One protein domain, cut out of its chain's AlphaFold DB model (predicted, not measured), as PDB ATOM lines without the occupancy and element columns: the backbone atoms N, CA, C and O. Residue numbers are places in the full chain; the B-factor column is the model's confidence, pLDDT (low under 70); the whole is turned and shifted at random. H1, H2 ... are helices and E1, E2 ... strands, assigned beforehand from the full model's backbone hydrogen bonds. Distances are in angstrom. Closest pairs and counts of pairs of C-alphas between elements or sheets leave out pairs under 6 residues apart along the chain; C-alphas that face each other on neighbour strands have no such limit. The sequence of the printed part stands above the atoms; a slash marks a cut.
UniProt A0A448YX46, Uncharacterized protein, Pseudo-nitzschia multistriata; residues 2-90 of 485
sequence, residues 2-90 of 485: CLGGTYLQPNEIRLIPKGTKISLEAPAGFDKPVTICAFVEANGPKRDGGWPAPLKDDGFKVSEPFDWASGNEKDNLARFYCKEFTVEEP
ATOM      1  N   CYS A   2      76.634 115.501 125.667       57.84
ATOM      2  CA  CYS A   2      75.208 115.344 125.975       57.84
ATOM      3  C   CYS A   2      74.267 116.396 125.327       57.84
ATOM      4  O   CYS A   2      74.115 117.496 125.849       57.84
ATOM      5  N   LEU A   3      73.628 116.055 124.198       60.91
ATOM      6  CA  LEU A   3      72.549 116.847 123.588       60.91
ATOM      7  C   LEU A   3      71.206 116.241 124.018       60.91
ATOM      8  O   LEU A   3      70.983 115.056 123.795       60.91
ATOM      9  N   GLY A   4      70.324 117.041 124.627       65.56
ATOM     10  CA  GLY A   4      68.976 116.596 125.016       65.56
ATOM     11  C   GLY A   4      68.888 115.751 126.298       65.56
ATOM     12  O   GLY A   4      67.963 114.957 126.424       65.56
ATOM     13  N   GLY A   5      69.837 115.895 127.233       68.62
ATOM     14  CA  GLY A   5      69.844 115.172 128.515       68.62
ATOM     15  C   GLY A   5      69.147 115.903 129.672       68.62
ATOM     16  O   GLY A   5      68.815 117.085 129.576       68.62
ATOM     17  N   THR A   6      68.969 115.203 130.795       74.25
ATOM     18  CA  THR A   6      68.445 115.776 132.046       74.25
ATOM     19  C   THR A   6      69.542 116.544 132.777       74.25
ATOM     20  O   THR A   6      70.566 115.973 133.149       74.25
ATOM     21  N   TYR A   7      69.327 117.839 133.014       77.94
ATOM     22  CA  TYR A   7      70.219 118.648 133.841       77.94
ATOM     23  C   TYR A   7      69.846 118.500 135.317       77.94
ATOM     24  O   TYR A   7      68.722 118.809 135.713       77.94
ATOM     25  N   LEU A   8      70.797 118.033 136.124       73.06
ATOM     26  CA  LEU A   8      70.636 117.879 137.565       73.06
ATOM     27  C   LEU A   8      71.488 118.929 138.272       73.06
ATOM     28  O   LEU A   8      72.711 118.945 138.134       73.06
ATOM     29  N   GLN A   9      70.831 119.807 139.023       71.81
ATOM     30  CA  GLN A   9      71.480 120.850 139.805       71.81
ATOM     31  C   GLN A   9      71.292 120.564 141.299       71.81
ATOM     32  O   GLN A   9      70.168 120.264 141.710       71.81
ATOM     33  N   PRO A  10      72.344 120.687 142.129       65.31
ATOM     34  CA  PRO A  10      72.188 120.640 143.574       65.31
ATOM     35  C   PRO A  10      71.193 121.705 144.047       65.31
ATOM     36  O   PRO A  10      71.224 122.848 143.587       65.31
ATOM     37  N   ASN A  11      70.344 121.342 145.005       66.69
ATOM     38  CA  ASN A  11      69.408 122.262 145.657       66.69
ATOM     39  C   ASN A  11      70.117 123.353 146.488       66.69
ATOM     40  O   ASN A  11      69.512 124.381 146.789       66.69
ATOM     41  N   GLU A  12      71.401 123.169 146.814       61.19
ATOM     42  CA  GLU A  12      72.229 124.119 147.558       61.19
ATOM     43  C   GLU A  12      73.525 124.455 146.798       61.19
ATOM     44  O   GLU A  12      74.365 123.598 146.555       61.19
ATOM     45  N   ILE A  13      73.729 125.728 146.437       58.56
ATOM     46  CA  ILE A  13      74.858 126.163 145.578       58.56
ATOM     47  C   ILE A  13      76.022 126.766 146.398       58.56
ATOM     48  O   ILE A  13      77.107 127.004 145.871       58.56
ATOM     49  N   ARG A  14      75.823 127.044 147.696       61.41
ATOM     50  CA  ARG A  14      76.777 127.824 148.520       61.41
ATOM     51  C   ARG A  14      77.175 127.194 149.857       61.41
ATOM     52  O   ARG A  14      77.993 127.780 150.558       61.41
ATOM     53  N   LEU A  15      76.616 126.036 150.211       66.94
ATOM     54  CA  LEU A  15      76.811 125.406 151.524       66.94
ATOM     55  C   LEU A  15      77.428 124.007 151.458       66.94
ATOM     56  O   LEU A  15      77.600 123.379 152.495       66.94
ATOM     57  N   ILE A  16      77.816 123.531 150.272       70.38
ATOM     58  CA  ILE A  16      78.415 122.205 150.113       70.38
ATOM     59  C   ILE A  16      79.888 122.265 150.550       70.38
ATOM     60  O   ILE A  16      80.675 122.976 149.914       70.38
ATOM     61  N   PRO A  17      80.302 121.535 151.606       73.56
ATOM     62  CA  PRO A  17      81.701 121.490 152.016       73.56
ATOM     63  C   PRO A  17      82.617 120.984 150.895       73.56
ATOM     64  O   PRO A  17      82.229 120.158 150.065       73.56
ATOM     65  N   LYS A  18      83.871 121.447 150.882       70.69
ATOM     66  CA  LYS A  18      84.885 120.906 149.970       70.69
ATOM     67  C   LYS A  18      85.085 119.411 150.252       70.69
ATOM     68  O   LYS A  18      85.256 119.026 151.404       70.69
ATOM     69  N   GLY A  19      85.112 118.591 149.200       70.00
ATOM     70  CA  GLY A  19      85.296 117.139 149.313       70.00
ATOM     71  C   GLY A  19      84.015 116.348 149.587       70.00
ATOM     72  O   GLY A  19      84.092 115.141 149.807       70.00
ATOM     73  N   THR A  20      82.843 116.991 149.556       74.44
ATOM     74  CA  THR A  20      81.558 116.281 149.566       74.44
ATOM     75  C   THR A  20      81.484 115.298 148.402       74.44
ATOM     76  O   THR A  20      81.682 115.674 147.246       74.44
ATOM     77  N   LYS A  21      81.172 114.039 148.714       73.12
ATOM     78  CA  LYS A  21      80.895 113.012 147.710       73.12
ATOM     79  C   LYS A  21      79.509 113.254 147.118       73.12
ATOM     80  O   LYS A  21      78.539 113.364 147.864       73.12
ATOM     81  N   ILE A  22      79.433 113.333 145.794       73.75
ATOM     82  CA  ILE A  22      78.171 113.410 145.056       73.75
ATOM     83  C   ILE A  22      77.922 112.032 144.452       73.75
ATOM     84  O   ILE A  22      78.760 111.537 143.700       73.75
ATOM     85  N   SER A  23      76.783 111.432 144.787       74.12
ATOM     86  CA  SER A  23      76.310 110.193 144.170       74.12
ATOM     87  C   SER A  23      75.187 110.519 143.194       74.12
ATOM     88  O   SER A  23      74.316 111.335 143.499       74.12
ATOM     89  N   LEU A  24      75.212 109.882 142.028       74.25
ATOM     90  CA  LEU A  24      74.166 109.972 141.019       74.25
ATOM     91  C   LEU A  24      73.717 108.557 140.668       74.25
ATOM     92  O   LEU A  24      74.535 107.741 140.252       74.25
ATOM     93  N   GLU A  25      72.422 108.300 140.798       69.38
ATOM     94  CA  GLU A  25      71.781 107.083 140.308       69.38
ATOM     95  C   GLU A  25      70.968 107.447 139.065       69.38
ATOM     96  O   GLU A  25      70.176 108.392 139.083       69.38
ATOM     97  N   ALA A  26      71.190 106.726 137.970       69.94
ATOM     98  CA  ALA A  26      70.466 106.918 136.722       69.94
ATOM     99  C   ALA A  26      69.918 105.562 136.253       69.94
ATOM    100  O   ALA A  26      70.688 104.604 136.191       69.94
ATOM    101  N   PRO A  27      68.620 105.455 135.911       62.41
ATOM    102  CA  PRO A  27      68.087 104.242 135.311       62.41
ATOM    103  C   PRO A  27      68.685 104.088 133.911       62.41
ATOM    104  O   PRO A  27      68.460 104.920 133.031       62.41
ATOM    105  N   ALA A  28      69.461 103.034 133.711       62.44
ATOM    106  CA  ALA A  28      69.941 102.640 132.398       62.44
ATOM    107  C   ALA A  28      68.973 101.607 131.809       62.44
ATOM    108  O   ALA A  28      68.591 100.654 132.481       62.44
ATOM    109  N   GLY A  29      68.534 101.821 130.567       58.16
ATOM    110  CA  GLY A  29      67.844 100.778 129.811       58.16
ATOM    111  C   GLY A  29      68.869  99.767 129.305       58.16
ATOM    112  O   GLY A  29      69.938 100.180 128.859       58.16
ATOM    113  N   PHE A  30      68.533  98.477 129.359       54.25
ATOM    114  CA  PHE A  30      69.436  97.361 129.042       54.25
ATOM    115  C   PHE A  30      70.101  97.457 127.653       54.25
ATOM    116  O   PHE A  30      71.213  96.982 127.476       54.25
ATOM    117  N   ASP A  31      69.496  98.178 126.703       59.09
ATOM    118  CA  ASP A  31      69.945  98.161 125.305       59.09
ATOM    119  C   ASP A  31      70.814  99.360 124.887       59.09
ATOM    120  O   ASP A  31      71.222  99.447 123.723       59.09
ATOM    121  N   LYS A  32      71.038 100.358 125.760       70.19
ATOM    122  CA  LYS A  32      71.769 101.581 125.376       70.19
ATOM    123  C   LYS A  32      72.686 102.101 126.481       70.19
ATOM    124  O   LYS A  32      72.231 102.286 127.609       70.19
ATOM    125  N   PRO A  33      73.943 102.448 126.150       77.94
ATOM    126  CA  PRO A  33      74.843 103.066 127.109       77.94
ATOM    127  C   PRO A  33      74.287 104.399 127.626       77.94
ATOM    128  O   PRO A  33      73.713 105.195 126.874       77.94
ATOM    129  N   VAL A  34      74.511 104.675 128.910       84.31
ATOM    130  CA  VAL A  34      74.186 105.958 129.541       84.31
ATOM    131  C   VAL A  34      75.438 106.824 129.578       84.31
ATOM    132  O   VAL A  34      76.469 106.431 130.111       84.31
ATOM    133  N   THR A  35      75.367 108.038 129.037       88.19
ATOM    134  CA  THR A  35      76.460 109.014 129.171       88.19
ATOM    135  C   THR A  35      76.184 109.956 130.335       88.19
ATOM    136  O   THR A  35      75.188 110.678 130.322       88.19
ATOM    137  N   ILE A  36      77.099 110.008 131.304       88.31
ATOM    138  CA  ILE A  36      77.059 110.987 132.395       88.31
ATOM    139  C   ILE A  36      78.054 112.104 132.083       88.31
ATOM    140  O   ILE A  36      79.223 111.854 131.784       88.31
ATOM    141  N   CYS A  37      77.572 113.345 132.151       89.50
ATOM    142  CA  CYS A  37      78.329 114.557 131.866       89.50
ATOM    143  C   CYS A  37      78.381 115.452 133.120       89.50
ATOM    144  O   CYS A  37      77.339 115.899 133.590       89.50
ATOM    145  N   ALA A  38      79.574 115.768 133.627       89.44
ATOM    146  CA  ALA A  38      79.780 116.794 134.648       89.44
ATOM    147  C   ALA A  38      80.130 118.137 133.993       89.44
ATOM    148  O   ALA A  38      81.033 118.214 133.158       89.44
ATOM    149  N   PHE A  39      79.410 119.192 134.370       89.06
ATOM    150  CA  PHE A  39      79.680 120.573 133.970       89.06
ATOM    151  C   PHE A  39      80.573 121.240 135.020       89.06
ATOM    152  O   PHE A  39      80.205 121.284 136.194       89.06
ATOM    153  N   VAL A  40      81.734 121.755 134.613       88.19
ATOM    154  CA  VAL A  40      82.733 122.314 135.537       88.19
ATOM    155  C   VAL A  40      83.277 123.636 134.995       88.19
ATOM    156  O   VAL A  40      83.713 123.710 133.845       88.19
ATOM    157  N   GLU A  41      83.283 124.684 135.822       86.38
ATOM    158  CA  GLU A  41      83.882 125.981 135.472       86.38
ATOM    159  C   GLU A  41      85.405 125.851 135.276       86.38
ATOM    160  O   GLU A  41      86.101 125.214 136.060       86.38
ATOM    161  N   ALA A  42      85.932 126.458 134.214       82.44
ATOM    162  CA  ALA A  42      87.309 126.289 133.754       82.44
ATOM    163  C   ALA A  42      88.275 127.377 134.246       82.44
ATOM    164  O   ALA A  42      89.456 127.085 134.428       82.44
ATOM    165  N   ASN A  43      87.793 128.609 134.447       75.00
ATOM    166  CA  ASN A  43      88.636 129.781 134.741       75.00
ATOM    167  C   ASN A  43      88.494 130.307 136.183       75.00
ATOM    168  O   ASN A  43      89.056 131.345 136.528       75.00
ATOM    169  N   GLY A  44      87.788 129.579 137.055       65.69
ATOM    170  CA  GLY A  44      87.574 129.952 138.452       65.69
ATOM    171  C   GLY A  44      87.975 128.835 139.421       65.69
ATOM    172  O   GLY A  44      87.118 128.016 139.751       65.69
ATOM    173  N   PRO A  45      89.200 128.827 139.993       60.16
ATOM    174  CA  PRO A  45      89.643 127.776 140.927       60.16
ATOM    175  C   PRO A  45      88.831 127.734 142.235       60.16
ATOM    176  O   PRO A  45      89.013 126.857 143.073       60.16
ATOM    177  N   LYS A  46      87.944 128.715 142.451       65.94
ATOM    178  CA  LYS A  46      87.020 128.761 143.589       65.94
ATOM    179  C   LYS A  46      85.710 128.004 143.335       65.94
ATOM    180  O   LYS A  46      84.966 127.804 144.289       65.94
ATOM    181  N   ARG A  47      85.397 127.643 142.083       70.25
ATOM    182  CA  ARG A  47      84.072 127.138 141.671       70.25
ATOM    183  C   ARG A  47      84.109 125.803 140.924       70.25
ATOM    184  O   ARG A  47      83.058 125.207 140.734       70.25
ATOM    185  N   ASP A  48      85.293 125.298 140.581       79.19
ATOM    186  CA  ASP A  48      85.471 123.964 139.987       79.19
ATOM    187  C   ASP A  48      85.407 122.819 141.017       79.19
ATOM    188  O   ASP A  48      85.402 121.645 140.651       79.19
ATOM    189  N   GLY A  49      85.412 123.155 142.313       77.88
ATOM    190  CA  GLY A  49      85.383 122.213 143.430       77.88
ATOM    191  C   GLY A  49      86.553 121.220 143.472       77.88
ATOM    192  O   GLY A  49      86.479 120.254 144.229       77.88
ATOM    193  N   GLY A  50      87.614 121.424 142.683       83.69
ATOM    194  CA  GLY A  50      88.710 120.464 142.512       83.69
ATOM    195  C   GLY A  50      88.369 119.224 141.672       83.69
ATOM    196  O   GLY A  50      89.149 118.275 141.667       83.69
ATOM    197  N   TRP A  51      87.243 119.218 140.954       86.00
ATOM    198  CA  TRP A  51      86.792 118.106 140.105       86.00
ATOM    199  C   TRP A  51      87.621 117.822 138.836       86.00
ATOM    200  O   TRP A  51      87.628 116.668 138.404       86.00
ATOM    201  N   PRO A  52      88.339 118.789 138.217       90.19
ATOM    202  CA  PRO A  52      89.042 118.542 136.958       90.19
ATOM    203  C   PRO A  52      90.035 117.376 136.945       90.19
ATOM    204  O   PRO A  52      90.173 116.740 135.901       90.19
ATOM    205  N   ALA A  53      90.752 117.130 138.048       89.62
ATOM    206  CA  ALA A  53      91.721 116.037 138.137       89.62
ATOM    207  C   ALA A  53      91.036 114.678 138.399       89.62
ATOM    208  O   ALA A  53      91.151 113.821 137.525       89.62
ATOM    209  N   PRO A  54      90.217 114.504 139.461       89.06
ATOM    210  CA  PRO A  54      89.524 113.237 139.720       89.06
ATOM    211  C   PRO A  54      88.677 112.733 138.547       89.06
ATOM    212  O   PRO A  54      88.707 111.553 138.230       89.06
ATOM    213  N   LEU A  55      87.970 113.624 137.838       90.94
ATOM    214  CA  LEU A  55      87.164 113.217 136.682       90.94
ATOM    215  C   LEU A  55      88.021 112.653 135.543       90.94
ATOM    216  O   LEU A  55      87.617 111.703 134.877       90.94
ATOM    217  N   LYS A  56      89.205 113.224 135.297       92.50
ATOM    218  CA  LYS A  56      90.127 112.694 134.283       92.50
ATOM    219  C   LYS A  56      90.723 111.364 134.722       92.50
ATOM    220  O   LYS A  56      90.791 110.456 133.897       92.50
ATOM    221  N   ASP A  57      91.108 111.261 135.990       93.00
ATOM    222  CA  ASP A  57      91.660 110.036 136.572       93.00
ATOM    223  C   ASP A  57      90.634 108.887 136.511       93.00
ATOM    224  O   ASP A  57      90.990 107.756 136.186       93.00
ATOM    225  N   ASP A  58      89.343 109.198 136.671       88.94
ATOM    226  CA  ASP A  58      88.224 108.253 136.534       88.94
ATOM    227  C   ASP A  58      87.819 107.967 135.069       88.94
ATOM    228  O   ASP A  58      86.853 107.236 134.803       88.94
ATOM    229  N   GLY A  59      88.543 108.519 134.093       93.94
ATOM    230  CA  GLY A  59      88.376 108.226 132.667       93.94
ATOM    231  C   GLY A  59      87.314 109.057 131.941       93.94
ATOM    232  O   GLY A  59      86.891 108.676 130.846       93.94
ATOM    233  N   PHE A  60      86.864 110.183 132.501       94.44
ATOM    234  CA  PHE A  60      85.983 111.100 131.779       94.44
ATOM    235  C   PHE A  60      86.748 111.836 130.670       94.44
ATOM    236  O   PHE A  60      87.821 112.408 130.877       94.44
ATOM    237  N   LYS A  61      86.148 111.888 129.480       95.50
ATOM    238  CA  LYS A  61      86.636 112.677 128.343       95.50
ATOM    239  C   LYS A  61      86.262 114.141 128.538       95.50
ATOM    240  O   LYS A  61      85.112 114.453 128.841       95.50
ATOM    241  N   VAL A  62      87.225 115.036 128.344       94.88
ATOM    242  CA  VAL A  62      87.052 116.477 128.555       94.88
ATOM    243  C   VAL A  62      86.731 117.206 127.249       94.88
ATOM    244  O   VAL A  62      87.260 116.865 126.192       94.88
ATOM    245  N   SER A  63      85.867 118.213 127.327       93.19
ATOM    246  CA  SER A  63      85.540 119.108 126.221       93.19
ATOM    247  C   SER A  63      86.565 120.212 126.000       93.19
ATOM    248  O   SER A  63      87.281 120.614 126.922       93.19
ATOM    249  N   GLU A  64      86.517 120.812 124.810       91.56
ATOM    250  CA  GLU A  64      87.022 122.173 124.636       91.56
ATOM    251  C   GLU A  64      86.260 123.146 125.555       91.56
ATOM    252  O   GLU A  64      85.076 122.918 125.846       91.56
ATOM    253  N   PRO A  65      86.924 124.196 126.071       89.44
ATOM    254  CA  PRO A  65      86.262 125.202 126.885       89.44
ATOM    255  C   PRO A  65      85.246 125.993 126.054       89.44
ATOM    256  O   PRO A  65      85.489 126.301 124.889       89.44
ATOM    257  N   PHE A  66      84.127 126.356 126.670       86.88
ATOM    258  CA  PHE A  66      83.087 127.176 126.050       86.88
ATOM    259  C   PHE A  66      82.582 128.235 127.028       86.88
ATOM    260  O   PHE A  66      82.628 128.031 128.243       86.88
ATOM    261  N   ASP A  67      82.115 129.362 126.493       85.62
ATOM    262  CA  ASP A  67      81.456 130.396 127.288       85.62
ATOM    263  C   ASP A  67      80.048 129.927 127.673       85.62
ATOM    264  O   ASP A  67      79.279 129.476 126.817       85.62
ATOM    265  N   TRP A  68      79.724 129.987 128.963       78.44
ATOM    266  CA  TRP A  68      78.447 129.514 129.497       78.44
ATOM    267  C   TRP A  68      77.580 130.617 130.115       78.44
ATOM    268  O   TRP A  68      76.444 130.327 130.497       78.44
ATOM    269  N   ALA A  69      78.058 131.865 130.214       77.00
ATOM    270  CA  ALA A  69      77.292 132.956 130.818       77.00
ATOM    271  C   ALA A  69      77.334 134.235 129.974       77.00
ATOM    272  O   ALA A  69      78.367 134.647 129.465       77.00
ATOM    273  N   SER A  70      76.197 134.927 129.876       59.12
ATOM    274  CA  SER A  70      76.084 136.193 129.148       59.12
ATOM    275  C   SER A  70      76.736 137.349 129.930       59.12
ATOM    276  O   SER A  70      76.051 138.098 130.631       59.12
ATOM    277  N   GLY A  71      78.059 137.485 129.848       62.59
ATOM    278  CA  GLY A  71      78.842 138.584 130.428       62.59
ATOM    279  C   GLY A  71      80.348 138.385 130.213       62.59
ATOM    280  O   GLY A  71      80.763 137.251 130.036       62.59
ATOM    281  N   ASN A  72      81.136 139.478 130.216       59.03
ATOM    282  CA  ASN A  72      82.587 139.555 129.924       59.03
ATOM    283  C   ASN A  72      83.288 138.195 129.679       59.03
ATOM    284  O   ASN A  72      83.693 137.510 130.618       59.03
ATOM    285  N   GLU A  73      83.478 137.881 128.395       58.75
ATOM    286  CA  GLU A  73      83.842 136.582 127.788       58.75
ATOM    287  C   GLU A  73      85.094 135.873 128.348       58.75
ATOM    288  O   GLU A  73      85.379 134.730 127.996       58.75
ATOM    289  N   LYS A  74      85.899 136.524 129.195       63.34
ATOM    290  CA  LYS A  74      87.194 135.973 129.636       63.34
ATOM    291  C   LYS A  74      87.118 135.123 130.906       63.34
ATOM    292  O   LYS A  74      87.958 134.238 131.079       63.34
ATOM    293  N   ASP A  75      86.096 135.318 131.741       66.94
ATOM    294  CA  ASP A  75      86.023 134.675 133.064       66.94
ATOM    295  C   ASP A  75      84.958 133.568 133.163       66.94
ATOM    296  O   ASP A  75      84.957 132.798 134.123       66.94
ATOM    297  N   ASN A  76      84.100 133.421 132.149       77.94
ATOM    298  CA  ASN A  76      82.952 132.508 132.158       77.94
ATOM    299  C   ASN A  76      83.161 131.266 131.282       77.94
ATOM    300  O   ASN A  76      82.247 130.817 130.599       77.94
ATOM    301  N   LEU A  77      84.362 130.684 131.295       86.50
ATOM    302  CA  LEU A  77      84.600 129.424 130.590       86.50
ATOM    303  C   LEU A  77      84.184 128.226 131.448       86.50
ATOM    304  O   LEU A  77      84.455 128.194 132.651       86.50
ATOM    305  N   ALA A  78      83.592 127.215 130.823       88.31
ATOM    306  CA  ALA A  78      83.308 125.909 131.411       88.31
ATOM    307  C   ALA A  78      83.728 124.771 130.475       88.31
ATOM    308  O   ALA A  78      84.008 124.980 129.294       88.31
ATOM    309  N   ARG A  79      83.803 123.559 131.026       91.94
ATOM    310  CA  ARG A  79      84.044 122.311 130.299       91.94
ATOM    311  C   ARG A  79      83.043 121.247 130.721       91.94
ATOM    312  O   ARG A  79      82.610 121.206 131.873       91.94
ATOM    313  N   PHE A  80      82.737 120.350 129.794       92.38
ATOM    314  CA  PHE A  80      82.093 119.084 130.102       92.38
ATOM    315  C   PHE A  80      83.139 117.991 130.294       92.38
ATOM    316  O   PHE A  80      84.108 117.898 129.542       92.38
ATOM    317  N   TYR A  81      82.898 117.139 131.280       93.44
ATOM    318  CA  TYR A  81      83.607 115.890 131.508       93.44
ATOM    319  C   TYR A  81      82.588 114.777 131.324       93.44
ATOM    320  O   TYR A  81      81.615 114.722 132.071       93.44
ATOM    321  N   CYS A  82      82.760 113.922 130.321       92.88
ATOM    322  CA  CYS A  82      81.765 112.921 129.940       92.88
ATOM    323  C   CYS A  82      82.343 111.509 130.005       92.88
ATOM    324  O   CYS A  82      83.428 111.269 129.472       92.88
ATOM    325  N   LYS A  83      81.602 110.567 130.583       91.56
ATOM    326  CA  LYS A  83      81.929 109.141 130.552       91.56
ATOM    327  C   LYS A  83      80.693 108.342 130.173       91.56
ATOM    328  O   LYS A  83      79.583 108.661 130.594       91.56
ATOM    329  N   GLU A  84      80.911 107.343 129.333       88.62
ATOM    330  CA  GLU A  84      79.892 106.383 128.947       88.62
ATOM    331  C   GLU A  84      79.903 105.221 129.943       88.62
ATOM    332  O   GLU A  84      80.967 104.711 130.294       88.62
ATOM    333  N   PHE A  85      78.719 104.856 130.419       84.12
ATOM    334  CA  PHE A  85      78.468 103.743 131.316       84.12
ATOM    335  C   PHE A  85      77.598 102.746 130.559       84.12
ATOM    336  O   PHE A  85      76.446 103.031 130.223       84.12
ATOM    337  N   THR A  86      78.164 101.588 130.262       76.88
ATOM    338  CA  THR A  86      77.417 100.415 129.821       76.88
ATOM    339  C   THR A  86      76.978  99.664 131.065       76.88
ATOM    340  O   THR A  86      77.804  99.391 131.936       76.88
ATOM    341  N   VAL A  87      75.688  99.350 131.166       66.94
ATOM    342  CA  VAL A  87      75.262  98.267 132.055       66.94
ATOM    343  C   VAL A  87      75.834  97.016 131.414       66.94
ATOM    344  O   VAL A  87      75.479  96.706 130.281       66.94
ATOM    345  N   GLU A  88      76.801  96.382 132.071       60.66
ATOM    346  CA  GLU A  88      77.110  94.994 131.743       60.66
ATOM    347  C   GLU A  88      75.782  94.249 131.908       60.66
ATOM    348  O   GLU A  88      75.137  94.416 132.947       60.66
ATOM    349  N   GLU A  89      75.303  93.581 130.848       56.91
ATOM    350  CA  GLU A  89      74.081  92.770 130.917       56.91
ATOM    351  C   GLU A  89      74.127  91.970 132.224       56.91
ATOM    352  O   GLU A  89      75.211  91.477 132.561       56.91
ATOM    353  N   PRO A  90      73.030  91.904 133.008       51.72
ATOM    354  CA  PRO A  90      73.026  91.040 134.180       51.72
ATOM    355  C   PRO A  90      73.488  89.670 133.697       51.72
ATOM    356  O   PRO A  90      72.878  89.137 132.772       51.72
TER     357      PRO A  90
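What this domain is: This is residues 2 to 90 of the 485 residues of an uncharacterized protein of Pseudo-nitzschia multistriata (UniProt A0A448YX46). Little regular structure: a long antiparallel ribbon of two strands, E1 and E2, has short helix H1 over it and the wide loop of residues 2 to 33 beside it. Residues 61 to 62 and 66 to 67 pair briefly with E2. The 89 printed residues include E1, H1, E2 in that order, mixed class, 23 residues in named elements; only just loose, close to compact, radius of gyration of the C-alphas 14.6 A, spans 48 by 27 by 25 A.

Where its parts are: Past residues 2 to 33, find C-alpha 34 at (74.186, 105.958, 129.541); E1 runs 23.0 A to residue 41. H1 is residues 52 to 57. E2, residues 77 to 85, runs 26.4 A to (78.468, 103.743, 131.316).

How they stand to each other: E1 and E2 are antiparallel at 160 degrees; find N 34 and O 85, 2.9 A apart, within hydrogen-bond range. The closest C-alphas of H1 and E2 are Leu 55 and Tyr 81, 6.8 A. In H1, 1 of 2 O i to N i+4 pairs is within range.

The domain as a whole: The farthest C-alphas, Asn 72 and Pro 90, are 49.6 A apart. The printed part has no cut. The link H1 to E2 is long. pLDDT is under 70 at 30 residues, among them 25 to 31.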